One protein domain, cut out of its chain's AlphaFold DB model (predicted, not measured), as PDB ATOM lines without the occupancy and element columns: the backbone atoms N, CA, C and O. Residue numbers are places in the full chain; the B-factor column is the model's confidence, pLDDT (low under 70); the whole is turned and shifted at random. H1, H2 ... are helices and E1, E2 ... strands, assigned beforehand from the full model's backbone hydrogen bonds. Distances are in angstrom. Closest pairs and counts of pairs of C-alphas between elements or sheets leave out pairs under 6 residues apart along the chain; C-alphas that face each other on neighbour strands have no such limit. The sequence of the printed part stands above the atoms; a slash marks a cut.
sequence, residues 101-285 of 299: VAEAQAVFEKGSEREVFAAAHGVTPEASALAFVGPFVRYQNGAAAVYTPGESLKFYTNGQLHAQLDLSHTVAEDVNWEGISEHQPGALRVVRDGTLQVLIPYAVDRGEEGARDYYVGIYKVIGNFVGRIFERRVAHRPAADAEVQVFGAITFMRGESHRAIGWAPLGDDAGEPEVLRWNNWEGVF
ATOM      1  N   VAL A 101      43.663 -16.170  46.178       87.75
ATOM      2  CA  VAL A 101      43.711 -14.721  46.360       87.75
ATOM      3  C   VAL A 101      43.441 -14.445  47.833       87.75
ATOM      4  O   VAL A 101      42.288 -14.365  48.240       87.75
ATOM      5  N   ALA A 102      44.492 -14.326  48.646       78.94
ATOM      6  CA  ALA A 102      44.361 -14.206  50.103       78.94
ATOM      7  C   ALA A 102      43.419 -13.063  50.540       78.94
ATOM      8  O   ALA A 102      42.583 -13.241  51.420       78.94
ATOM      9  N   GLU A 103      43.486 -11.912  49.869       83.06
ATOM     10  CA  GLU A 103      42.653 -10.734  50.164       83.06
ATOM     11  C   GLU A 103      41.185 -10.886  49.729       83.06
ATOM     12  O   GLU A 103      40.339 -10.069  50.086       83.06
ATOM     13  N   ALA A 104      40.869 -11.920  48.946       87.19
ATOM     14  CA  ALA A 104      39.520 -12.172  48.466       87.19
ATOM     15  C   ALA A 104      38.662 -12.935  49.482       87.19
ATOM     16  O   ALA A 104      37.460 -13.036  49.279       87.19
ATOM     17  N   GLN A 105      39.213 -13.481  50.566       88.69
ATOM     18  CA  GLN A 105      38.401 -14.108  51.608       88.69
ATOM     19  C   GLN A 105      38.063 -13.094  52.703       88.69
ATOM     20  O   GLN A 105      38.947 -12.531  53.343       88.69
ATOM     21  N   ALA A 106      36.770 -12.883  52.952       86.75
ATOM     22  CA  ALA A 106      36.319 -12.069  54.071       86.75
ATOM     23  C   ALA A 106      36.290 -12.928  55.343       86.75
ATOM     24  O   ALA A 106      35.562 -13.919  55.428       86.75
ATOM     25  N   VAL A 107      37.091 -12.539  56.334       85.88
ATOM     26  CA  VAL A 107      37.152 -13.189  57.647       85.88
ATOM     27  C   VAL A 107      36.360 -12.348  58.644       85.88
ATOM     28  O   VAL A 107      36.510 -11.128  58.691       85.88
ATOM     29  N   PHE A 108      35.505 -13.008  59.426       86.69
ATOM     30  CA  PHE A 108      34.642 -12.369  60.418       86.69
ATOM     31  C   PHE A 108      34.966 -12.891  61.819       86.69
ATOM     32  O   PHE A 108      34.409 -13.895  62.262       86.69
ATOM     33  N   GLU A 109      35.840 -12.200  62.537       84.50
ATOM     34  CA  GLU A 109      36.111 -12.442  63.954       84.50
ATOM     35  C   GLU A 109      35.052 -11.784  64.850       84.50
ATOM     36  O   GLU A 109      34.759 -12.263  65.949       84.50
ATOM     37  N   LYS A 110      34.463 -10.669  64.394       84.19
ATOM     38  CA  LYS A 110      33.505  -9.861  65.165       84.19
ATOM     39  C   LYS A 110      32.226  -9.583  64.384       84.19
ATOM     40  O   LYS A 110      32.224  -9.446  63.165       84.19
ATOM     41  N   GLY A 111      31.121  -9.389  65.110       82.94
ATOM     42  CA  GLY A 111      29.835  -9.004  64.508       82.94
ATOM     43  C   GLY A 111      29.903  -7.703  63.696       82.94
ATOM     44  O   GLY A 111      29.291  -7.616  62.638       82.94
ATOM     45  N   SER A 112      30.722  -6.737  64.124       87.00
ATOM     46  CA  SER A 112      30.925  -5.468  63.413       87.00
ATOM     47  C   SER A 112      31.528  -5.637  62.013       87.00
ATOM     48  O   SER A 112      31.246  -4.841  61.127       87.00
ATOM     49  N   GLU A 113      32.343  -6.669  61.779       89.00
ATOM     50  CA  GLU A 113      32.927  -6.934  60.453       89.00
ATOM     51  C   GLU A 113      31.866  -7.460  59.483       89.00
ATOM     52  O   GLU A 113      31.853  -7.085  58.311       89.00
ATOM     53  N   ARG A 114      30.909  -8.253  59.987       89.25
ATOM     54  CA  ARG A 114      29.738  -8.670  59.206       89.25
ATOM     55  C   ARG A 114      28.844  -7.488  58.847       89.25
ATOM     56  O   ARG A 114      28.308  -7.466  57.747       89.25
ATOM     57  N   GLU A 115      28.698  -6.503  59.733       89.06
ATOM     58  CA  GLU A 115      27.943  -5.275  59.439       89.06
ATOM     59  C   GLU A 115      28.619  -4.434  58.349       89.06
ATOM     60  O   GLU A 115      27.945  -3.969  57.430       89.06
ATOM     61  N   VAL A 116      29.948  -4.280  58.405       90.06
ATOM     62  CA  VAL A 116      30.725  -3.591  57.358       90.06
ATOM     63  C   VAL A 116      30.581  -4.309  56.017       90.06
ATOM     64  O   VAL A 116      30.313  -3.671  54.998       90.06
ATOM     65  N   PHE A 117      30.690  -5.636  56.015       91.38
ATOM     66  CA  PHE A 117      30.491  -6.439  54.814       91.38
ATOM     67  C   PHE A 117      29.064  -6.316  54.268       91.38
ATOM     68  O   PHE A 117      28.879  -6.098  53.072       91.38
ATOM     69  N   ALA A 118      28.053  -6.370  55.136       91.69
ATOM     70  CA  ALA A 118      26.661  -6.189  54.743       91.69
ATOM     71  C   ALA A 118      26.401  -4.797  54.153       91.69
ATOM     72  O   ALA A 118      25.659  -4.680  53.182       91.69
ATOM     73  N   ALA A 119      27.042  -3.750  54.676       89.38
ATOM     74  CA  ALA A 119      26.949  -2.406  54.115       89.38
ATOM     75  C   ALA A 119      27.613  -2.295  52.728       89.38
ATOM     76  O   ALA A 119      27.091  -1.595  51.862       89.38
ATOM     77  N   ALA A 120      28.734  -2.986  52.503       89.06
ATOM     78  CA  ALA A 120      29.470  -2.949  51.237       89.06
ATOM     79  C   ALA A 120      28.848  -3.831  50.136       89.06
ATOM     80  O   ALA A 120      28.850  -3.453  48.964       89.06
ATOM     81  N   HIS A 121      28.308  -4.994  50.505       89.50
ATOM     82  CA  HIS A 121      27.846  -6.019  49.562       89.50
ATOM     83  C   HIS A 121      26.333  -6.250  49.592       89.50
ATOM     84  O   HIS A 121      25.822  -6.991  48.756       89.50
ATOM     85  N   GLY A 122      25.604  -5.626  50.523       88.75
ATOM     86  CA  GLY A 122      24.147  -5.726  50.647       88.75
ATOM     87  C   GLY A 122      23.638  -7.089  51.125       88.75
ATOM     88  O   GLY A 122      22.459  -7.390  50.957       88.75
ATOM     89  N   VAL A 123      24.509  -7.925  51.695       90.50
ATOM     90  CA  VAL A 123      24.179  -9.270  52.183       90.50
ATOM     91  C   VAL A 123      24.919  -9.564  53.484       90.50
ATOM     92  O   VAL A 123      26.098  -9.249  53.617       90.50
ATOM     93  N   THR A 124      24.232 -10.198  54.433       91.75
ATOM     94  CA  THR A 124      24.810 -10.631  55.710       91.75
ATOM     95  C   THR A 124      25.026 -12.145  55.681       91.75
ATOM     96  O   THR A 124      24.036 -12.880  55.705       91.75
ATOM     97  N   PRO A 125      26.278 -12.633  55.624       90.19
ATOM     98  CA  PRO A 125      26.571 -14.059  55.690       90.19
ATOM     99  C   PRO A 125      26.132 -14.668  57.024       90.19
ATOM    100  O   PRO A 125      26.209 -14.029  58.078       90.19
ATOM    101  N   GLU A 126      25.700 -15.925  56.976       88.19
ATOM    102  CA  GLU A 126      25.397 -16.715  58.167       88.19
ATOM    103  C   GLU A 126      26.669 -17.065  58.952       88.19
ATOM    104  O   GLU A 126      27.789 -16.889  58.476       88.19
ATOM    105  N   ALA A 127      26.517 -17.561  60.184       84.69
ATOM    106  CA  ALA A 127      27.660 -17.783  61.071       84.69
ATOM    107  C   ALA A 127      28.645 -18.854  60.569       84.69
ATOM    108  O   ALA A 127      29.838 -18.724  60.827       84.69
ATOM    109  N   SER A 128      28.143 -19.876  59.874       84.81
ATOM    110  CA  SER A 128      28.910 -20.970  59.263       84.81
ATOM    111  C   SER A 128      29.343 -20.682  57.823       84.81
ATOM    112  O   SER A 128      30.051 -21.493  57.228       84.81
ATOM    113  N   ALA A 129      28.902 -19.565  57.238       91.06
ATOM    114  CA  ALA A 129      29.163 -19.259  55.844       91.06
ATOM    115  C   ALA A 129      30.545 -18.622  55.660       91.06
ATOM    116  O   ALA A 129      30.967 -17.758  56.431       91.06
ATOM    117  N   LEU A 130      31.217 -19.008  54.581       92.44
ATOM    118  CA  LEU A 130      32.428 -18.362  54.095       92.44
ATOM    119  C   LEU A 130      32.046 -17.333  53.035       92.44
ATOM    120  O   LEU A 130      31.250 -17.619  52.139       92.44
ATOM    121  N   ALA A 131      32.609 -16.132  53.130       94.25
ATOM    122  CA  ALA A 131      32.372 -15.072  52.162       94.25
ATOM    123  C   ALA A 131      33.644 -14.769  51.369       94.25
ATOM    124  O   ALA A 131      34.736 -14.658  51.926       94.25
ATOM    125  N   PHE A 132      33.476 -14.600  50.063       93.56
ATOM    126  CA  PHE A 132      34.538 -14.282  49.123       93.56
ATOM    127  C   PHE A 132      34.184 -13.011  48.350       93.56
ATOM    128  O   PHE A 132      33.050 -12.841  47.907       93.56
ATOM    129  N   VAL A 133      35.152 -12.122  48.170       90.81
ATOM    130  CA  VAL A 133      35.036 -10.840  47.477       90.81
ATOM    131  C   VAL A 133      36.022 -10.792  46.324       90.81
ATOM    132  O   VAL A 133      37.114 -11.341  46.388       90.81
ATOM    133  N   GLY A 134      35.651 -10.135  45.238       80.44
ATOM    134  CA  GLY A 134      36.537 -10.009  44.092       80.44
ATOM    135  C   GLY A 134      35.831  -9.392  42.897       80.44
ATOM    136  O   GLY A 134      34.607  -9.247  42.912       80.44
ATOM    137  N   PRO A 135      36.590  -9.011  41.861       72.50
ATOM    138  CA  PRO A 135      36.007  -8.420  40.672       72.50
ATOM    139  C   PRO A 135      35.193  -9.459  39.886       72.50
ATOM    140  O   PRO A 135      35.614 -10.606  39.728       72.50
ATOM    141  N   PHE A 136      34.047  -9.026  39.357       73.50
ATOM    142  CA  PHE A 136      33.469  -9.575  38.132       73.50
ATOM    143  C   PHE A 136      33.773  -8.613  36.979       73.50
ATOM    144  O   PHE A 136      33.693  -7.402  37.178       73.50
ATOM    145  N   VAL A 137      34.029  -9.123  35.765       64.75
ATOM    146  CA  VAL A 137      34.335  -8.316  34.554       64.75
ATOM    147  C   VAL A 137      33.394  -7.137  34.407       64.75
ATOM    148  O   VAL A 137      33.809  -6.030  34.085       64.75
ATOM    149  N   ARG A 138      32.108  -7.398  34.654       63.47
ATOM    150  CA  ARG A 138      31.026  -6.437  34.467       63.47
ATOM    151  C   ARG A 138      30.639  -5.703  35.754       63.47
ATOM    152  O   ARG A 138      29.947  -4.693  35.675       63.47
ATOM    153  N   TYR A 139      31.078  -6.171  36.925       64.38
ATOM    154  CA  TYR A 139      30.618  -5.675  38.225       64.38
ATOM    155  C   TYR A 139      31.796  -5.582  39.200       64.38
ATOM    156  O   TYR A 139      32.130  -6.531  39.906       64.38
ATOM    157  N   GLN A 140      32.460  -4.424  39.204       62.56
ATOM    158  CA  GLN A 140      33.627  -4.174  40.058       62.56
ATOM    159  C   GLN A 140      33.250  -3.809  41.506       62.56
ATOM    160  O   GLN A 140      34.069  -3.973  42.402       62.56
ATOM    161  N   ASN A 141      32.008  -3.369  41.751       68.06
ATOM    162  CA  ASN A 141      31.533  -2.937  43.068       68.06
ATOM    163  C   ASN A 141      30.420  -3.859  43.587       68.06
ATOM    164  O   ASN A 141      29.554  -4.280  42.822       68.06
ATOM    165  N   GLY A 142      30.441  -4.166  44.889       75.50
ATOM    166  CA  GLY A 142      29.374  -4.914  45.570       75.50
ATOM    167  C   GLY A 142      29.276  -6.401  45.204       75.50
ATOM    168  O   GLY A 142      28.287  -7.046  45.543       75.50
ATOM    169  N   ALA A 143      30.277  -6.943  44.514       86.81
ATOM    170  CA  ALA A 143      30.382  -8.348  44.147       86.81
ATOM    171  C   ALA A 143      30.816  -9.205  45.343       86.81
ATOM    172  O   ALA A 143      31.817  -8.898  45.991       86.81
ATOM    173  N   ALA A 144      30.078 -10.274  45.634       92.06
ATOM    174  CA  ALA A 144      30.450 -11.237  46.667       92.06
ATOM    175  C   ALA A 144      29.943 -12.643  46.334       92.06
ATOM    176  O   ALA A 144      28.886 -12.798  45.729       92.06
ATOM    177  N   ALA A 145      30.657 -13.670  46.777       94.06
ATOM    178  CA  ALA A 145      30.152 -15.029  46.881       94.06
ATOM    179  C   ALA A 145      30.007 -15.408  48.353       94.06
ATOM    180  O   ALA A 145      30.883 -15.114  49.159       94.06
ATOM    181  N   VAL A 146      28.917 -16.079  48.700       95.31
ATOM    182  CA  VAL A 146      28.680 -16.639  50.028       95.31
ATOM    183  C   VAL A 146      28.502 -18.139  49.861       95.31
ATOM    184  O   VAL A 146      27.576 -18.595  49.186       95.31
ATOM    185  N   TYR A 147      29.422 -18.896  50.441       94.81
ATOM    186  CA  TYR A 147      29.402 -20.347  50.489       94.81
ATOM    187  C   TYR A 147      28.922 -20.801  51.865       94.81
ATOM    188  O   TYR A 147      29.571 -20.523  52.871       94.81
ATOM    189  N   THR A 148      27.805 -21.521  51.897       93.62
ATOM    190  CA  THR A 148      27.307 -22.201  53.095       93.62
ATOM    191  C   THR A 148      27.506 -23.710  52.907       93.62
ATOM    192  O   THR A 148      26.842 -24.294  52.038       93.62
ATOM    193  N   PRO A 149      28.422 -24.350  53.663       90.50
ATOM    194  CA  PRO A 149      28.704 -25.780  53.540       90.50
ATOM    195  C   PRO A 149      27.447 -26.647  53.659       90.50
ATOM    196  O   PRO A 149      26.629 -26.429  54.547       90.50
ATOM    197  N   GLY A 150      27.290 -27.624  52.759       89.38
ATOM    198  CA  GLY A 150      26.123 -28.515  52.728       89.38
ATOM    199  C   GLY A 150      24.807 -27.866  52.295       89.38
ATOM    200  O   GLY A 150      23.770 -28.511  52.383       89.38
ATOM    201  N   GLU A 151      24.816 -26.611  51.834       93.00
ATOM    202  CA  GLU A 151      23.587 -25.915  51.443       93.00
ATOM    203  C   GLU A 151      23.691 -25.260  50.072       93.00
ATOM    204  O   GLU A 151      22.980 -25.637  49.142       93.00
ATOM    205  N   SER A 152      24.539 -24.239  49.920       95.06
ATOM    206  CA  SER A 152      24.576 -23.474  48.674       95.06
ATOM    207  C   SER A 152      25.842 -22.650  48.494       95.06
ATOM    208  O   SER A 152      26.514 -22.272  49.451       95.06
ATOM    209  N   LEU A 153      26.120 -22.317  47.237       95.69
ATOM    210  CA  LEU A 153      27.036 -21.251  46.855       95.69
ATOM    211  C   LEU A 153      26.226 -20.174  46.132       95.69
ATOM    212  O   LEU A 153      25.653 -20.426  45.070       95.69
ATOM    213  N   LYS A 154      26.156 -18.978  46.713       95.12
ATOM    214  CA  LYS A 154      25.373 -17.850  46.197       95.12
ATOM    215  C   LYS A 154      26.297 -16.722  45.782       95.12
ATOM    216  O   LYS A 154      27.184 -16.343  46.537       95.12
ATOM    217  N   PHE A 155      26.058 -16.157  44.610       93.19
ATOM    218  CA  PHE A 155      26.780 -15.003  44.100       93.19
ATOM    219  C   PHE A 155      25.862 -13.791  44.087       93.19
ATOM    220  O   PHE A 155      24.759 -13.835  43.541       93.19
ATOM    221  N   TYR A 156      26.340 -12.707  44.678       91.50
ATOM    222  CA  TYR A 156      25.640 -11.449  44.834       91.50
ATOM    223  C   TYR A 156      26.321 -10.358  44.021       91.50
ATOM    224  O   TYR A 156      27.546 -10.318  43.896       91.50
ATOM    225  N   THR A 157      25.507  -9.456  43.487       88.50
ATOM    226  CA  THR A 157      25.941  -8.223  42.834       88.50
ATOM    227  C   THR A 157      25.096  -7.083  43.381       88.50
ATOM    228  O   THR A 157      23.872  -7.116  43.268       88.50
ATOM    229  N   ASN A 158      25.731  -6.079  43.991       86.12
ATOM    230  CA  ASN A 158      25.047  -4.915  44.571       86.12
ATOM    231  C   ASN A 158      23.896  -5.298  45.533       86.12
ATOM    232  O   ASN A 158      22.809  -4.726  45.470       86.12
ATOM    233  N   GLY A 159      24.100  -6.310  46.384       87.44
ATOM    234  CA  GLY A 159      23.083  -6.802  47.326       87.44
ATOM    235  C   GLY A 159      21.986  -7.679  46.724       87.44
ATOM    236  O   GLY A 159      21.155  -8.204  47.462       87.44
ATOM    237  N   GLN A 160      21.968  -7.881  45.407       89.75
ATOM    238  CA  GLN A 160      21.004  -8.755  44.742       89.75
ATOM    239  C   GLN A 160      21.624 -10.115  44.440       89.75
ATOM    240  O   GLN A 160      22.777 -10.199  44.016       89.75
ATOM    241  N   LEU A 161      20.856 -11.186  44.651       91.75
ATOM    242  CA  LEU A 161      21.257 -12.533  44.252       91.75
ATOM    243  C   LEU A 161      21.303 -12.604  42.723       91.75
ATOM    244  O   LEU A 161      20.282 -12.423  42.063       91.75
ATOM    245  N   HIS A 162      22.484 -12.878  42.181       90.38
ATOM    246  CA  HIS A 162      22.729 -12.963  40.744       90.38
ATOM    247  C   HIS A 162      22.693 -14.408  40.242       90.38
ATOM    248  O   HIS A 162      22.051 -14.706  39.240       90.38
ATOM    249  N   ALA A 163      23.352 -15.321  40.960       92.12
ATOM    250  CA  ALA A 163      23.385 -16.742  40.625       92.12
ATOM    251  C   ALA A 163      23.506 -17.601  41.890       92.12
ATOM    252  O   ALA A 163      24.055 -17.164  42.901       92.12
ATOM    253  N   GLN A 164      23.015 -18.838  41.832       94.81
ATOM    254  CA  GLN A 164      23.089 -19.791  42.939       94.81
ATOM    255  C   GLN A 164      23.383 -21.202  42.426       94.81
ATOM    256  O   GLN A 164      22.877 -21.613  41.384       94.81
ATOM    257  N   LEU A 165      24.169 -21.940  43.204       94.94
ATOM    258  CA  LEU A 165      24.361 -23.379  43.098       94.94
ATOM    259  C   LEU A 165      23.821 -24.046  44.365       94.94
ATOM    260  O   LEU A 165      24.141 -23.619  45.475       94.94
ATOM    261  N   ASP A 166      23.010 -25.083  44.186       94.25
ATOM    262  CA  ASP A 166      22.531 -25.937  45.270       94.25
ATOM    263  C   ASP A 166      23.583 -27.004  45.608       94.25
ATOM    264  O   ASP A 166      24.036 -27.749  44.737       94.25
ATOM    265  N   LEU A 167      23.973 -27.053  46.879       92.12
ATOM    266  CA  LEU A 167      24.954 -27.977  47.443       92.12
ATOM    267  C   LEU A 167      24.340 -28.832  48.564       92.12
ATOM    268  O   LEU A 167      25.076 -29.467  49.313       92.12
ATOM    269  N   SER A 168      23.008 -28.905  48.656       91.19
ATOM    270  CA  SER A 168      22.277 -29.719  49.646       91.19
ATOM    271  C   SER A 168      22.561 -31.223  49.578       91.19
ATOM    272  O   SER A 168      22.329 -31.956  50.535       91.19
ATOM    273  N   HIS A 169      23.092 -31.695  48.450       88.19
ATOM    274  CA  HIS A 169      23.549 -33.072  48.259       88.19
ATOM    275  C   HIS A 169      24.956 -33.333  48.831       88.19
ATOM    276  O   HIS A 169      25.448 -34.459  48.742       88.19
ATOM    277  N   THR A 170      25.625 -32.304  49.358       90.06
ATOM    278  CA  THR A 170      26.983 -32.386  49.908       90.06
ATOM    279  C   THR A 170      26.969 -32.418  51.433       90.06
ATOM    280  O   THR A 170      26.049 -31.910  52.072       90.06
ATOM    281  N   VAL A 171      28.001 -33.008  52.032       84.12
ATOM    282  CA  VAL A 171      28.137 -33.095  53.493       84.12
ATOM    283  C   VAL A 171      28.858 -31.856  54.035       84.12
ATOM    284  O   VAL A 171      29.927 -31.500  53.545       84.12
ATOM    285  N   ALA A 172      28.300 -31.235  55.078       68.81
ATOM    286  CA  ALA A 172      28.806 -30.017  55.728       68.81
ATOM    287  C   ALA A 172      29.956 -30.250  56.738       68.81
ATOM    288  O   ALA A 172      30.091 -29.503  57.703       68.81
ATOM    289  N   GLU A 173      30.748 -31.310  56.577       64.81
ATOM    290  CA  GLU A 173      31.864 -31.606  57.483       64.81
ATOM    291  C   GLU A 173      33.160 -30.970  56.978       64.81
ATOM    292  O   GLU A 173      33.390 -30.912  55.769       64.81
ATOM    293  N   ASP A 174      34.019 -30.540  57.909       57.66
ATOM    294  CA  ASP A 174      35.373 -30.101  57.580       57.66
ATOM    295  C   ASP A 174      36.104 -31.242  56.875       57.66
ATOM    296  O   ASP A 174      36.431 -32.289  57.439       57.66
ATOM    297  N   VAL A 175      36.330 -31.015  55.590       59.47
ATOM    298  CA  VAL A 175      37.090 -31.863  54.692       59.47
ATOM    299  C   VAL A 175      38.564 -31.776  55.099       59.47
ATOM    300  O   VAL A 175      39.344 -31.009  54.544       59.47
ATOM    301  N   ASN A 176      38.950 -32.524  56.128       57.31
ATOM    302  CA  ASN A 176      40.342 -32.658  56.537       57.31
ATOM    303  C   ASN A 176      40.701 -34.141  56.584       57.31
ATOM    304  O   ASN A 176      40.435 -34.837  57.562       57.31
ATOM    305  N   TRP A 177      41.260 -34.636  55.485       62.88
ATOM    306  CA  TRP A 177      41.752 -36.003  55.366       62.88
ATOM    307  C   TRP A 177      43.237 -35.984  55.006       62.88
ATOM    308  O   TRP A 177      43.715 -35.084  54.306       62.88
ATOM    309  N   GLU A 178      43.971 -36.964  55.534       47.09
ATOM    310  CA  GLU A 178      45.424 -37.069  55.392       47.09
ATOM    311  C   GLU A 178      45.830 -36.975  53.911       47.09
ATOM    312  O   GLU A 178      45.373 -37.750  53.072       47.09
ATOM    313  N   GLY A 179      46.651 -35.971  53.579       45.81
ATOM    314  CA  GLY A 179      47.150 -35.726  52.220       45.81
ATOM    315  C   GLY A 179      46.367 -34.717  51.368       45.81
ATOM    316  O   GLY A 179      46.829 -34.392  50.281       45.81
ATOM    317  N   ILE A 180      45.226 -34.189  51.829       53.81
ATOM    318  CA  ILE A 180      44.417 -33.193  51.081       53.81
ATOM    319  C   ILE A 180      44.041 -31.991  51.977       53.81
ATOM    320  O   ILE A 180      43.140 -31.210  51.678       53.81
ATOM    321  N   SER A 181      44.757 -31.792  53.083       50.56
ATOM    322  CA  SER A 181      44.617 -30.611  53.949       50.56
ATOM    323  C   SER A 181      44.915 -29.283  53.229       50.56
ATOM    324  O   SER A 181      44.593 -28.214  53.743       50.56
ATOM    325  N   GLU A 182      45.517 -29.347  52.039       58.28
ATOM    326  CA  GLU A 182      45.846 -28.207  51.178       58.28
ATOM    327  C   GLU A 182      44.652 -27.675  50.372       58.28
ATOM    328  O   GLU A 182      44.727 -26.593  49.793       58.28
ATOM    329  N   HIS A 183      43.543 -28.415  50.294       71.38
ATOM    330  CA  HIS A 183      42.371 -27.983  49.541       71.38
ATOM    331  C   HIS A 183      41.316 -27.489  50.523       71.38
ATOM    332  O   HIS A 183      40.487 -28.257  50.997       71.38
ATOM    333  N   GLN A 184      41.373 -26.196  50.840       82.75
ATOM    334  CA  GLN A 184      40.353 -25.496  51.621       82.75
ATOM    335  C   GLN A 184      39.462 -24.660  50.696       82.75
ATOM    336  O   GLN A 184      39.914 -24.259  49.617       82.75
ATOM    337  N   PRO A 185      38.202 -24.378  51.080       89.44
ATOM    338  CA  PRO A 185      37.376 -23.461  50.317       89.44
ATOM    339  C   PRO A 185      38.060 -22.099  50.188       89.44
ATOM    340  O   PRO A 185      38.475 -21.516  51.189       89.44
ATOM    341  N   GLY A 186      38.153 -21.568  48.973       90.56
ATOM    342  CA  GLY A 186      38.839 -20.298  48.765       90.56
ATOM    343  C   GLY A 186      38.623 -19.688  47.392       90.56
ATOM    344  O   GLY A 186      38.244 -20.359  46.430       90.56
ATOM    345  N   ALA A 187      38.866 -18.384  47.314       91.75
ATOM    346  CA  ALA A 187      38.817 -17.637  46.069       91.75
ATOM    347  C   ALA A 187      40.092 -17.875  45.254       91.75
ATOM    348  O   ALA A 187      41.204 -17.731  45.764       91.75
ATOM    349  N   LEU A 188      39.922 -18.204  43.977       91.06
ATOM    350  CA  LEU A 188      41.003 -18.527  43.055       91.06
ATOM    351  C   LEU A 188      41.151 -17.490  41.942       91.06
ATOM    352  O   LEU A 188      40.191 -16.838  41.529       91.06
ATOM    353  N   ARG A 189      42.354 -17.434  41.363       89.44
ATOM    354  CA  ARG A 189      42.633 -16.777  40.080       89.44
ATOM    355  C   ARG A 189      43.217 -17.779  39.080       89.44
ATOM    356  O   ARG A 189      44.407 -17.725  38.769       89.44
ATOM    357  N   VAL A 190      42.383 -18.691  38.565       90.81
ATOM    358  CA  VAL A 190      42.804 -19.684  37.554       90.81
ATOM    359  C   VAL A 190      42.508 -19.237  36.122       90.81
ATOM    360  O   VAL A 190      43.389 -19.285  35.265       90.81
ATOM    361  N   VAL A 191      41.317 -18.699  35.872       90.94
ATOM    362  CA  VAL A 191      40.940 -18.018  34.629       90.94
ATOM    363  C   VAL A 191      41.169 -16.517  34.808       90.94
ATOM    364  O   VAL A 191      40.688 -15.905  35.760       90.94
ATOM    365  N   ARG A 192      41.931 -15.907  33.899       87.25
ATOM    366  CA  ARG A 192      42.295 -14.479  33.946       87.25
ATOM    367  C   ARG A 192      41.295 -13.619  33.186       87.25
ATOM    368  O   ARG A 192      41.669 -12.817  32.344       87.25
ATOM    369  N   ASP A 193      40.025 -13.812  33.479       86.50
ATOM    370  CA  ASP A 193      38.949 -13.065  32.846       86.50
ATOM    371  C   ASP A 193      38.190 -12.244  33.872       86.50
ATOM    372  O   ASP A 193      37.002 -12.082  33.731       86.50
ATOM    373  N   GLY A 194      38.825 -11.800  34.958       83.62
ATOM    374  CA  GLY A 194      38.205 -10.889  35.922       83.62
ATOM    375  C   GLY A 194      36.904 -11.386  36.558       83.62
ATOM    376  O   GLY A 194      36.111 -10.555  36.968       83.62
ATOM    377  N   THR A 195      36.646 -12.695  36.613       87.25
ATOM    378  CA  THR A 195      35.495 -13.279  37.320       87.25
ATOM    379  C   THR A 195      35.922 -13.939  38.624       87.25
ATOM    380  O   THR A 195      36.996 -14.544  38.699       87.25
ATOM    381  N   LEU A 196      35.057 -13.878  39.641       88.81
ATOM    382  CA  LEU A 196      35.274 -14.604  40.887       88.81
ATOM    383  C   LEU A 196      35.136 -16.115  40.655       88.81
ATOM    384  O   LEU A 196      34.110 -16.596  40.163       88.81
ATOM    385  N   GLN A 197      36.179 -16.852  41.030       92.94
ATOM    386  CA  GLN A 197      36.238 -18.308  40.978       92.94
ATOM    387  C   GLN A 197      36.413 -18.832  42.397       92.94
ATOM    388  O   GLN A 197      37.224 -18.297  43.148       92.94
ATOM    389  N   VAL A 198      35.662 -19.864  42.763       94.50
ATOM    390  CA  VAL A 198      35.665 -20.421  44.119       94.50
ATOM    391  C   VAL A 198      35.994 -21.903  44.038       94.50
ATOM    392  O   VAL A 198      35.290 -22.658  43.366       94.50
ATOM    393  N   LEU A 199      37.068 -22.313  44.708       93.62
ATOM    394  CA  LEU A 199      37.360 -23.716  44.968       93.62
ATOM    395  C   LEU A 199      36.548 -24.167  46.171       93.62
ATOM    396  O   LEU A 199      36.532 -23.484  47.192       93.62
ATOM    397  N   ILE A 200      35.886 -25.311  46.044       92.62
ATOM    398  CA  ILE A 200      35.133 -25.940  47.124       92.62
ATOM    399  C   ILE A 200      35.510 -27.425  47.160       92.62
ATOM    400  O   ILE A 200      35.217 -28.155  46.207       92.62
ATOM    401  N   PRO A 201      36.148 -27.886  48.242       90.50
ATOM    402  CA  PRO A 201      36.224 -29.294  48.596       90.50
ATOM    403  C   PRO A 201      34.891 -29.722  49.216       90.50
ATOM    404  O   PRO A 201      34.331 -29.001  50.040       90.50
ATOM    405  N   TYR A 202      34.373 -30.887  48.845       89.69
ATOM    406  CA  TYR A 202      33.132 -31.409  49.425       89.69
ATOM    407  C   TYR A 202      33.075 -32.935  49.369       89.69
ATOM    408  O   TYR A 202      33.796 -33.587  48.611       89.69
ATOM    409  N   ALA A 203      32.189 -33.506  50.181       90.31
ATOM    410  CA  ALA A 203      31.907 -34.935  50.202       90.31
ATOM    411  C   ALA A 203      30.469 -35.217  49.757       90.31
ATOM    412  O   ALA A 203      29.574 -34.403  49.989       90.31
ATOM    413  N   VAL A 204      30.249 -36.386  49.158       92.12
ATOM    414  CA  VAL A 204      28.927 -36.897  48.771       92.12
ATOM    415  C   VAL A 204      28.754 -38.300  49.348       92.12
ATOM    416  O   VAL A 204      29.611 -39.164  49.142       92.12
ATOM    417  N   ASP A 205      27.651 -38.531  50.060       90.81
ATOM    418  CA  ASP A 205      27.311 -39.853  50.594       90.81
ATOM    419  C   ASP A 205      26.849 -40.797  49.469       90.81
ATOM    420  O   ASP A 205      26.110 -40.405  48.562       90.81
ATOM    421  N   ARG A 206      27.249 -42.072  49.538       86.50
ATOM    422  CA  ARG A 206      26.848 -43.104  48.557       86.50
ATOM    423  C   ARG A 206      25.630 -43.936  48.964       86.50
ATOM    424  O   ARG A 206      25.257 -44.863  48.252       86.50
ATOM    425  N   GLY A 207      25.009 -43.616  50.096       81.94
ATOM    426  CA  GLY A 207      23.855 -44.347  50.628       81.94
ATOM    427  C   GLY A 207      24.203 -45.643  51.370       81.94
ATOM    428  O   GLY A 207      23.333 -46.199  52.035       81.94
ATOM    429  N   GLU A 208      25.456 -46.099  51.311       85.50
ATOM    430  CA  GLU A 208      26.010 -47.103  52.226       85.50
ATOM    431  C   GLU A 208      26.543 -46.419  53.495       85.50
ATOM    432  O   GLU A 208      26.981 -45.266  53.457       85.50
ATOM    433  N   GLU A 209      26.489 -47.110  54.636       86.56
ATOM    434  CA  GLU A 209      26.797 -46.521  55.941       86.56
ATOM    435  C   GLU A 209      28.242 -45.994  56.012       86.56
ATOM    436  O   GLU A 209      29.221 -46.740  56.005       86.56
ATOM    437  N   GLY A 210      28.371 -44.666  56.056       83.06
ATOM    438  CA  GLY A 210      29.651 -43.960  56.094       83.06
ATOM    439  C   GLY A 210      30.447 -43.967  54.787       83.06
ATOM    440  O   GLY A 210      31.532 -43.379  54.762       83.06
ATOM    441  N   ALA A 211      29.924 -44.562  53.713       90.62
ATOM    442  CA  ALA A 211      30.555 -44.551  52.401       90.62
ATOM    443  C   ALA A 211      30.451 -43.166  51.751       90.62
ATOM    444  O   ALA A 211      29.353 -42.628  51.575       90.62
ATOM    445  N   ARG A 212      31.594 -42.593  51.365       90.38
ATOM    446  CA  ARG A 212      31.695 -41.226  50.841       90.38
ATOM    447  C   ARG A 212      32.641 -41.136  49.654       90.38
ATOM    448  O   ARG A 212      33.696 -41.766  49.629       90.38
ATOM    449  N   ASP A 213      32.280 -40.304  48.689       91.94
ATOM    450  CA  ASP A 213      33.211 -39.807  47.682       91.94
ATOM    451  C   ASP A 213      33.592 -38.368  47.990       91.94
ATOM    452  O   ASP A 213      32.747 -37.552  48.361       91.94
ATOM    453  N   TYR A 214      34.858 -38.054  47.760       89.94
ATOM    454  CA  TYR A 214      35.426 -36.754  48.047       89.94
ATOM    455  C   TYR A 214      35.837 -36.056  46.764       89.94
ATOM    456  O   TYR A 214      36.555 -36.630  45.941       89.94
ATOM    457  N   TYR A 215      35.390 -34.818  46.601       91.12
ATOM    458  CA  TYR A 215      35.566 -34.033  45.392       91.12
ATOM    459  C   TYR A 215      36.218 -32.690  45.689       91.12
ATOM    460  O   TYR A 215      36.062 -32.118  46.766       91.12
ATOM    461  N   VAL A 216      36.905 -32.172  44.678       91.00
ATOM    462  CA  VAL A 216      37.295 -30.768  44.587       91.00
ATOM    463  C   VAL A 216      36.647 -30.198  43.336       91.00
ATOM    464  O   VAL A 216      36.870 -30.705  42.232       91.00
ATOM    465  N   GLY A 217      35.837 -29.158  43.514       93.19
ATOM    466  CA  GLY A 217      35.192 -28.418  42.437       93.19
ATOM    467  C   GLY A 217      35.694 -26.980  42.369       93.19
ATOM    468  O   GLY A 217      35.946 -26.359  43.399       93.19
ATOM    469  N   ILE A 218      35.823 -26.439  41.158       95.06
ATOM    470  CA  ILE A 218      36.022 -25.005  40.929       95.06
ATOM    471  C   ILE A 218      34.781 -24.473  40.227       95.06
ATOM    472  O   ILE A 218      34.390 -24.956  39.158       95.06
ATOM    473  N   TYR A 219      34.177 -23.462  40.838       95.19
ATOM    474  CA  TYR A 219      32.916 -22.873  40.418       95.19
ATOM    475  C   TYR A 219      33.098 -21.406  40.063       95.19
ATOM    476  O   TYR A 219      33.908 -20.698  40.661       95.19
ATOM    477  N   LYS A 220      32.328 -20.947  39.083       92.31
ATOM    478  CA  LYS A 220      32.385 -19.583  38.563       92.31
ATOM    479  C   LYS A 220      31.029 -19.176  38.000       92.31
ATOM    480  O   LYS A 220      30.300 -20.007  37.469       92.31
ATOM    481  N   VAL A 221      30.707 -17.889  38.067       89.62
ATOM    482  CA  VAL A 221      29.518 -17.334  37.404       89.62
ATOM    483  C   VAL A 221      29.755 -17.205  35.898       89.62
ATOM    484  O   VAL A 221      30.750 -16.621  35.470       89.62
ATOM    485  N   ILE A 222      28.820 -17.714  35.097       85.19
ATOM    486  CA  ILE A 222      28.779 -17.554  33.641       85.19
ATOM    487  C   ILE A 222      27.367 -17.070  33.295       85.19
ATOM    488  O   ILE A 222      26.387 -17.753  33.579       85.19
ATOM    489  N   GLY A 223      27.230 -15.859  32.747       82.56
ATOM    490  CA  GLY A 223      25.912 -15.234  32.581       82.56
ATOM    491  C   GLY A 223      25.158 -15.165  33.915       82.56
ATOM    492  O   GLY A 223      25.662 -14.576  34.868       82.56
ATOM    493  N   ASN A 224      23.990 -15.811  33.992       83.25
ATOM    494  CA  ASN A 224      23.134 -15.867  35.188       83.25
ATOM    495  C   ASN A 224      23.178 -17.229  35.909       83.25
ATOM    496  O   ASN A 224      22.294 -17.541  36.705       83.25
ATOM    497  N   PHE A 225      24.163 -18.079  35.605       87.75
ATOM    498  CA  PHE A 225      24.295 -19.405  36.207       87.75
ATOM    499  C   PHE A 225      25.665 -19.600  36.857       87.75
ATOM    500  O   PHE A 225      26.636 -18.916  36.537       87.75
ATOM    501  N   VAL A 226      25.745 -20.560  37.780       91.75
ATOM    502  CA  VAL A 226      27.016 -21.011  38.355       91.75
ATOM    503  C   VAL A 226      27.497 -22.222  37.565       91.75
ATOM    504  O   VAL A 226      26.908 -23.299  37.630       91.75
ATOM    505  N   GLY A 227      28.556 -22.030  36.786       91.44
ATOM    506  CA  GLY A 227      29.228 -23.076  36.034       91.44
ATOM    507  C   GLY A 227      30.286 -23.779  36.877       91.44
ATOM    508  O   GLY A 227      31.049 -23.149  37.612       91.44
ATOM    509  N   ARG A 228      30.358 -25.101  36.733       94.38
ATOM    510  CA  ARG A 228      31.432 -25.928  37.279       94.38
ATOM    511  C   ARG A 228      32.510 -26.091  36.216       94.38
ATOM    512  O   ARG A 228      32.319 -26.828  35.252       94.38
ATOM    513  N   ILE A 229      33.622 -25.385  36.385       94.38
ATOM    514  CA  ILE A 229      34.684 -25.315  35.372       94.38
ATOM    515  C   ILE A 229      35.748 -26.402  35.533       94.38
ATOM    516  O   ILE A 229      36.491 -26.702  34.597       94.38
ATOM    517  N   PHE A 230      35.806 -27.002  36.718       94.62
ATOM    518  CA  PHE A 230      36.617 -28.166  37.038       94.62
ATOM    519  C   PHE A 230      35.929 -28.942  38.161       94.62
ATOM    520  O   PHE A 230      35.366 -28.344  39.076       94.62
ATOM    521  N   GLU A 231      35.977 -30.267  38.091       93.44
ATOM    522  CA  GLU A 231      35.581 -31.150  39.182       93.44
ATOM    523  C   GLU A 231      36.377 -32.439  39.082       93.44
ATOM    524  O   GLU A 231      36.489 -33.029  38.002       93.44
ATOM    525  N   ARG A 232      36.907 -32.901  40.210       91.38
ATOM    526  CA  ARG A 232      37.571 -34.195  40.275       91.38
ATOM    527  C   ARG A 232      37.284 -34.872  41.600       91.38
ATOM    528  O   ARG A 232      37.325 -34.232  42.647       91.38
ATOM    529  N   ARG A 233      37.030 -36.180  41.544       91.56
ATOM    530  CA  ARG A 233      37.030 -37.034  42.728       91.56
ATOM    531  C   ARG A 233      38.476 -37.273  43.155       91.56
ATOM    532  O   ARG A 233      39.234 -37.866  42.393       91.56
ATOM    533  N   VAL A 234      38.831 -36.823  44.349       88.44
ATOM    534  CA  VAL A 234      40.199 -36.874  44.884       88.44
ATOM    535  C   VAL A 234      40.416 -38.040  45.840       88.44
ATOM    536  O   VAL A 234      41.530 -38.538  45.951       88.44
ATOM    537  N   ALA A 235      39.352 -38.521  46.485       88.94
ATOM    538  CA  ALA A 235      39.426 -39.647  47.404       88.94
ATOM    539  C   ALA A 235      38.078 -40.371  47.537       88.94
ATOM    540  O   ALA A 235      37.035 -39.899  47.068       88.94
ATOM    541  N   HIS A 236      38.108 -41.531  48.181       91.00
ATOM    542  CA  HIS A 236      36.942 -42.352  48.476       91.00
ATOM    543  C   HIS A 236      37.092 -43.030  49.834       91.00
ATOM    544  O   HIS A 236      38.126 -43.621  50.129       91.00
ATOM    545  N   ARG A 237      36.035 -42.998  50.641       90.06
ATOM    546  CA  ARG A 237      35.913 -43.814  51.845       90.06
ATOM    547  C   ARG A 237      34.834 -44.871  51.606       90.06
ATOM    548  O   ARG A 237      33.679 -44.487  51.431       90.06
ATOM    549  N   PRO A 238      35.159 -46.174  51.608       90.12
ATOM    550  CA  PRO A 238      34.176 -47.205  51.281       90.12
ATOM    551  C   PRO A 238      33.174 -47.485  52.408       90.12
ATOM    552  O   PRO A 238      32.066 -47.911  52.116       90.12
ATOM    553  N   ALA A 239      33.526 -47.233  53.672       91.38
ATOM    554  CA  ALA A 239      32.654 -47.424  54.836       91.38
ATOM    555  C   ALA A 239      33.094 -46.528  56.006       91.38
ATOM    556  O   ALA A 239      34.206 -46.003  55.992       91.38
ATOM    557  N   ALA A 240      32.247 -46.354  57.026       86.81
ATOM    558  CA  ALA A 240      32.535 -45.487  58.178       86.81
ATOM    559  C   ALA A 240      33.859 -45.805  58.906       86.81
ATOM    560  O   ALA A 240      34.521 -44.891  59.393       86.81
ATOM    561  N   ASP A 241      34.224 -47.085  58.981       87.56
ATOM    562  CA  ASP A 241      35.394 -47.626  59.682       87.56
ATOM    563  C   ASP A 241      36.596 -47.899  58.764       87.56
ATOM    564  O   ASP A 241      37.658 -48.301  59.239       87.56
ATOM    565  N   ALA A 242      36.445 -47.681  57.456       87.44
ATOM    566  CA  ALA A 242      37.497 -47.920  56.483       87.44
ATOM    567  C   ALA A 242      38.410 -46.702  56.300       87.44
ATOM    568  O   ALA A 242      37.976 -45.548  56.374       87.44
ATOM    569  N   GLU A 243      39.677 -46.971  55.982       85.56
ATOM    570  CA  GLU A 243      40.641 -45.935  55.615       85.56
ATOM    571  C   GLU A 243      40.228 -45.214  54.323       85.56
ATOM    572  O   GLU A 243      39.637 -45.797  53.405       85.56
ATOM    573  N   VAL A 244      40.544 -43.919  54.257       87.06
ATOM    574  CA  VAL A 244      40.296 -43.092  53.073       87.06
ATOM    575  C   VAL A 244      41.308 -43.457  51.990       87.06
ATOM    576  O   VAL A 244      42.515 -43.348  52.176       87.06
ATOM    577  N   GLN A 245      40.802 -43.848  50.828       87.56
ATOM    578  CA  GLN A 245      41.596 -44.129  49.640       87.56
ATOM    579  C   GLN A 245      41.774 -42.837  48.845       87.56
ATOM    580  O   GLN A 245      40.828 -42.354  48.219       87.56
ATOM    581  N   VAL A 246      42.976 -42.266  48.870       86.19
ATOM    582  CA  VAL A 246      43.318 -41.073  48.086       86.19
ATOM    583  C   VAL A 246      43.689 -41.487  46.663       86.19
ATOM    584  O   VAL A 246      44.548 -42.337  46.465       86.19
ATOM    585  N   PHE A 247      43.037 -40.890  45.664       87.00
ATOM    586  CA  PHE A 247      43.274 -41.194  44.249       87.00
ATOM    587  C   PHE A 247      44.337 -40.310  43.610       87.00
ATOM    588  O   PHE A 247      44.936 -40.710  42.616       87.00
ATOM    589  N   GLY A 248      44.540 -39.099  44.122       83.12
ATOM    590  CA  GLY A 248      45.459 -38.145  43.522       83.12
ATOM    591  C   GLY A 248      45.421 -36.775  44.175       83.12
ATOM    592  O   GLY A 248      44.567 -36.500  45.019       83.12
ATOM    593  N   ALA A 249      46.345 -35.921  43.748       82.44
ATOM    594  CA  ALA A 249      46.476 -34.544  44.200       82.44
ATOM    595  C   ALA A 249      46.299 -33.564  43.036       82.44
ATOM    596  O   ALA A 249      46.616 -33.869  41.879       82.44
ATOM    597  N   ILE A 250      45.790 -32.376  43.361       87.38
ATOM    598  CA  ILE A 250      45.650 -31.274  42.415       87.38
ATOM    599  C   ILE A 250      46.768 -30.269  42.672       87.38
ATOM    600  O   ILE A 250      46.967 -29.823  43.798       87.38
ATOM    601  N   THR A 251      47.459 -29.865  41.611       88.06
ATOM    602  CA  THR A 251      48.471 -28.806  41.663       88.06
ATOM    603  C   THR A 251      48.103 -27.719  40.672       88.06
ATOM    604  O   THR A 251      47.733 -28.005  39.538       88.06
ATOM    605  N   PHE A 252      48.208 -26.456  41.064       90.12
ATOM    606  CA  PHE A 252      48.001 -25.348  40.139       90.12
ATOM    607  C   PHE A 252      49.340 -24.937  39.551       90.12
ATOM    608  O   PHE A 252      50.317 -24.792  40.273       90.12
ATOM    609  N   MET A 253      49.385 -24.768  38.236       90.94
ATOM    610  CA  MET A 253      50.592 -24.395  37.507       90.94
ATOM    611  C   MET A 253      50.420 -23.022  36.876       90.94
ATOM    612  O   MET A 253      49.304 -22.610  36.533       90.94
ATOM    613  N   ARG A 254      51.535 -22.314  36.692       88.81
ATOM    614  CA  ARG A 254      51.578 -20.953  36.153       88.81
ATOM    615  C   ARG A 254      50.754 -20.803  34.876       88.81
ATOM    616  O   ARG A 254      49.976 -19.848  34.796       88.81
ATOM    617  N   GLY A 255      50.897 -21.749  33.947       86.50
ATOM    618  CA  GLY A 255      50.295 -21.730  32.619       86.50
ATOM    619  C   GLY A 255      50.712 -20.516  31.776       86.50
ATOM    620  O   GLY A 255      51.460 -19.653  32.227       86.50
ATOM    621  N   GLU A 256      50.234 -20.462  30.534       82.75
ATOM    622  CA  GLU A 256      50.539 -19.370  29.596       82.75
ATOM    623  C   GLU A 256      49.601 -18.172  29.860       82.75
ATOM    624  O   GLU A 256      49.968 -17.218  30.545       82.75
ATOM    625  N   SER A 257      48.348 -18.250  29.396       84.56
ATOM    626  CA  SER A 257      47.334 -17.196  29.603       84.56
ATOM    627  C   SER A 257      46.470 -17.420  30.849       84.56
ATOM    628  O   SER A 257      46.055 -16.479  31.527       84.56
ATOM    629  N   HIS A 258      46.191 -18.681  31.167       91.06
ATOM    630  CA  HIS A 258      45.406 -19.118  32.322       91.06
ATOM    631  C   HIS A 258      46.231 -20.115  33.125       91.06
ATOM    632  O   HIS A 258      47.072 -20.803  32.547       91.06
ATOM    633  N   ARG A 259      45.980 -20.218  34.435       91.56
ATOM    634  CA  ARG A 259      46.621 -21.254  35.252       91.56
ATOM    635  C   ARG A 259      46.226 -22.618  34.712       91.56
ATOM    636  O   ARG A 259      45.066 -22.814  34.366       91.56
ATOM    637  N   ALA A 260      47.173 -23.541  34.631       91.69
ATOM    638  CA  ALA A 260      46.866 -24.930  34.314       91.69
ATOM    639  C   ALA A 260      46.601 -25.703  35.611       91.69
ATOM    640  O   ALA A 260      47.080 -25.322  36.679       91.69
ATOM    641  N   ILE A 261      45.825 -26.780  35.521       92.19
ATOM    642  CA  ILE A 261      45.523 -27.652  36.658       92.19
ATOM    643  C   ILE A 261      46.196 -28.992  36.399       92.19
ATOM    644  O   ILE A 261      45.886 -29.666  35.424       92.19
ATOM    645  N   GLY A 262      47.139 -29.355  37.251       89.12
ATOM    646  CA  GLY A 262      47.811 -30.639  37.263       89.12
ATOM    647  C   GLY A 262      47.012 -31.620  38.102       89.12
ATOM    648  O   GLY A 262      46.549 -31.277  39.189       89.12
ATOM    649  N   TRP A 263      46.848 -32.832  37.594       87.75
ATOM    650  CA  TRP A 263      46.290 -33.957  38.325       87.75
ATOM    651  C   TRP A 263      47.310 -35.089  38.333       87.75
ATOM    652  O   TRP A 263      47.603 -35.673  37.289       87.75
ATOM    653  N   ALA A 264      47.846 -35.389  39.512       84.62
ATOM    654  CA  ALA A 264      48.785 -36.483  39.707       84.62
ATOM    655  C   ALA A 264      48.077 -37.624  40.453       84.62
ATOM    656  O   ALA A 264      47.662 -37.414  41.597       84.62
ATOM    657  N   PRO A 265      47.906 -38.812  39.842       81.62
ATOM    658  CA  PRO A 265      47.391 -39.963  40.567       81.62
ATOM    659  C   PRO A 265      48.372 -40.360  41.678       81.62
ATOM    660  O   PRO A 265      49.584 -40.347  41.477       81.62
ATOM    661  N   LEU A 266      47.850 -40.719  42.849       75.88
ATOM    662  CA  LEU A 266      48.643 -41.211  43.974       75.88
ATOM    663  C   LEU A 266      48.488 -42.737  44.045       75.88
ATOM    664  O   LEU A 266      47.374 -43.244  44.156       75.88
ATOM    665  N   GLY A 267      49.596 -43.474  43.919       68.12
ATOM    666  CA  GLY A 267      49.631 -44.941  43.951       68.12
ATOM    667  C   GLY A 267      50.910 -45.527  43.341       68.12
ATOM    668  O   GLY A 267      51.644 -44.827  42.649       68.12
ATOM    669  N   ASP A 268      51.171 -46.816  43.583       57.16
ATOM    670  CA  ASP A 268      52.409 -47.496  43.154       57.16
ATOM    671  C   ASP A 268      52.567 -47.599  41.620       57.16
ATOM    672  O   ASP A 268      53.688 -47.655  41.121       57.16
ATOM    673  N   ASP A 269      51.457 -47.545  40.874       61.47
ATOM    674  CA  ASP A 269      51.408 -47.500  39.402       61.47
ATOM    675  C   ASP A 269      51.017 -46.098  38.883       61.47
ATOM    676  O   ASP A 269      50.299 -45.970  37.887       61.47
ATOM    677  N   ALA A 270      51.410 -45.029  39.587       64.75
ATOM    678  CA  ALA A 270      51.046 -43.660  39.220       64.75
ATOM    679  C   ALA A 270      51.449 -43.349  37.765       64.75
ATOM    680  O   ALA A 270      52.629 -43.278  37.419       64.75
ATOM    681  N   GLY A 271      50.439 -43.191  36.905       67.75
ATOM    682  CA  GLY A 271      50.612 -42.758  35.523       67.75
ATOM    683  C   GLY A 271      51.157 -41.332  35.427       67.75
ATOM    684  O   GLY A 271      51.279 -40.621  36.425       67.75
ATOM    685  N   GLU A 272      51.467 -40.900  34.204       75.44
ATOM    686  CA  GLU A 272      51.921 -39.529  33.965       75.44
ATOM    687  C   GLU A 272      50.861 -38.507  34.420       75.44
ATOM    688  O   GLU A 272      49.664 -38.723  34.196       75.44
ATOM    689  N   PRO A 273      51.273 -37.398  35.062       80.75
ATOM    690  CA  PRO A 273      50.346 -36.378  35.526       80.75
ATOM    691  C   PRO A 273      49.600 -35.741  34.349       80.75
ATOM    692  O   PRO A 273      50.193 -35.330  33.348       80.75
ATOM    693  N   GLU A 274      48.283 -35.613  34.486       89.38
ATOM    694  CA  GLU A 274      47.461 -34.916  33.504       89.38
ATOM    695  C   GLU A 274      47.585 -33.407  33.714       89.38
ATOM    696  O   GLU A 274      47.296 -32.894  34.795       89.38
ATOM    697  N   VAL A 275      47.948 -32.676  32.662       91.00
ATOM    698  CA  VAL A 275      47.925 -31.210  32.663       91.00
ATOM    699  C   VAL A 275      46.663 -30.740  31.955       91.00
ATOM    700  O   VAL A 275      46.556 -30.815  30.731       91.00
ATOM    701  N   LEU A 276      45.700 -30.236  32.719       92.75
ATOM    702  CA  LEU A 276      44.476 -29.651  32.198       92.75
ATOM    703  C   LEU A 276      44.690 -28.165  31.895       92.75
ATOM    704  O   LEU A 276      45.128 -27.392  32.749       92.75
ATOM    705  N   ARG A 277      44.331 -27.749  30.679       92.44
ATOM    706  CA  ARG A 277      44.350 -26.353  30.233       92.44
ATOM    707  C   ARG A 277      42.928 -25.834  30.057       92.44
ATOM    708  O   ARG A 277      41.993 -26.601  29.819       92.44
ATOM    709  N   TRP A 278      42.770 -24.524  30.193       92.94
ATOM    710  CA  TRP A 278      41.494 -23.856  29.971       92.94
ATOM    711  C   TRP A 278      41.076 -23.963  28.502       92.94
ATOM    712  O   TRP A 278      41.819 -23.559  27.605       92.94
ATOM    713  N   ASN A 279      39.881 -24.495  28.258       90.38
ATOM    714  CA  ASN A 279      39.259 -24.517  26.945       90.38
ATOM    715  C   ASN A 279      38.256 -23.360  26.845       90.38
ATOM    716  O   ASN A 279      37.180 -23.417  27.438       90.38
ATOM    717  N   ASN A 280      38.600 -22.332  26.064       86.81
ATOM    718  CA  ASN A 280      37.755 -21.150  25.861       86.81
ATOM    719  C   ASN A 280      36.381 -21.471  25.256       86.81
ATOM    720  O   ASN A 280      35.418 -20.770  25.539       86.81
ATOM    721  N   TRP A 281      36.288 -22.508  24.420       82.69
ATOM    722  CA  TRP A 281      35.051 -22.840  23.714       82.69
ATOM    723  C   TRP A 281      34.043 -23.546  24.624       82.69
ATOM    724  O   TRP A 281      32.854 -23.247  24.584       82.69
ATOM    725  N   GLU A 282      34.515 -24.466  25.466       81.94
ATOM    726  CA  GLU A 282      33.651 -25.226  26.380       81.94
ATOM    727  C   GLU A 282      33.512 -24.573  27.760       81.94
ATOM    728  O   GLU A 282      32.644 -24.966  28.537       81.94
ATOM    729  N   GLY A 283      34.378 -23.610  28.091       87.50
ATOM    730  CA  GLY A 283      34.394 -22.952  29.395       87.50
ATOM    731  C   GLY A 283      34.794 -23.884  30.545       87.50
ATOM    732  O   GLY A 283      34.301 -23.722  31.660       87.50
ATOM    733  N   VAL A 284      35.653 -24.878  30.287       92.06
ATOM    734  CA  VAL A 284      36.102 -25.872  31.278       92.06
ATOM    735  C   VAL A 284      37.586 -26.209  31.123       92.06
ATOM    736  O   VAL A 284      38.180 -26.019  30.061       92.06
ATOM    737  N   PHE A 285      38.187 -26.762  32.175       91.56
ATOM    738  CA  PHE A 285      39.535 -27.329  32.126       91.56
ATOM    739  C   PHE A 285      39.527 -28.737  31.528       91.56
ATOM    740  O   PHE A 285      38.783 -29.605  31.987       91.56
TER     741      PHE A 285
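What this domain is: This is residues 101 to 285 of the 299 residues of an uncharacterized protein of Bradymonadales bacterium TMQ1 (UniProt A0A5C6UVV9). Three antiparallel sheets stand in a stack, partly face to face: E1 to E4, then E5 to E8 in the middle, with its long strands E6, E7 and E8, of which E7 and E8 bend, then the small sheet E9 to E11. H1 covers part of the first sheet, at one end of the whole. The printed part has 185 residues, with H1 followed by eleven named strands, E1 to E11; under half of the residues are in named elements, and the class is mostly strand. In each sheet the strands run in chain order as a meander, each strand the antiparallel neighbour of the one before. The whole is compact, with a radius of gyration of the C-alphas of 17.2 A and spans of 52 by 40 by 26 A.

Where its parts are: H1, residues 111 to 121, is 15.4 A long and begins at C-alpha 111 (29.835, -9.004, 64.508). E1 is residues 130 to 133, E2 144 to 148, E3 152 to 157 and E4 160 to 166, the last 17.3 A long. E5 is residues 186 to 188, E6 197 to 205 (25.2 A), E7 212 to 222 (29.4 A) and E8 225 to 237 (31.2 A). E7 bends by 51 degrees at residue 216, E8 by 65 degrees at residue 230. E9 is residues 248 to 253, E10 260 to 265 and E11 274 to 279, ending at C-alpha 279 (39.259, -24.517, 26.945).

How they stand to each other: H1 is on the sheet E1 E2 E3 E4 at a height over the sheet of 11.6 A; the C-alphas of His 121 and Ala 144 are the closest of H1 and E2, 6.5 A apart. In H1 every O i to N i+4 pair is within hydrogen-bond range. In the hairpin of E1 and E2, N 132 and O 145 are 2.8 A apart; in that of E3 and E4, N 155 and O 163 are 2.8 A apart. This sheet and E5 E6 E7 E8 are face to face, their strands at 14 degrees; Ala 163 of E4 and Phe 225 of E8 have the closest C-alphas of that pair, 5.2 A apart. In the hairpin of E6 and E7, N 200 and O 217 are 2.8 A apart; in that of E7 and E8, N 218 and O 230 are 2.9 A apart. The sheet E5 E6 E7 E8 is strongly twisted and is also face to face with E9 E10 E11; the closest C-alphas of E8 and E9, those of Val 234 and Gly 248, are 5.6 A apart. In the hairpin of E9 and E10, N 251 and O 262 are 2.9 A apart; in that of E10 and E11, N 263 and O 274 are 2.8 A apart. H1 is apart from E9, E10 and E11.

The domain as a whole: The two C-alphas farthest apart, those of Ala 119 and Asp 269, are 53.4 A apart. The printed part has no cut. The one long link, E4 to E5, has 19 residues. The mean pLDDT of the printed part is 85.5; residues 137 to 141, 172 to 182 and 267 to 271 are under 70.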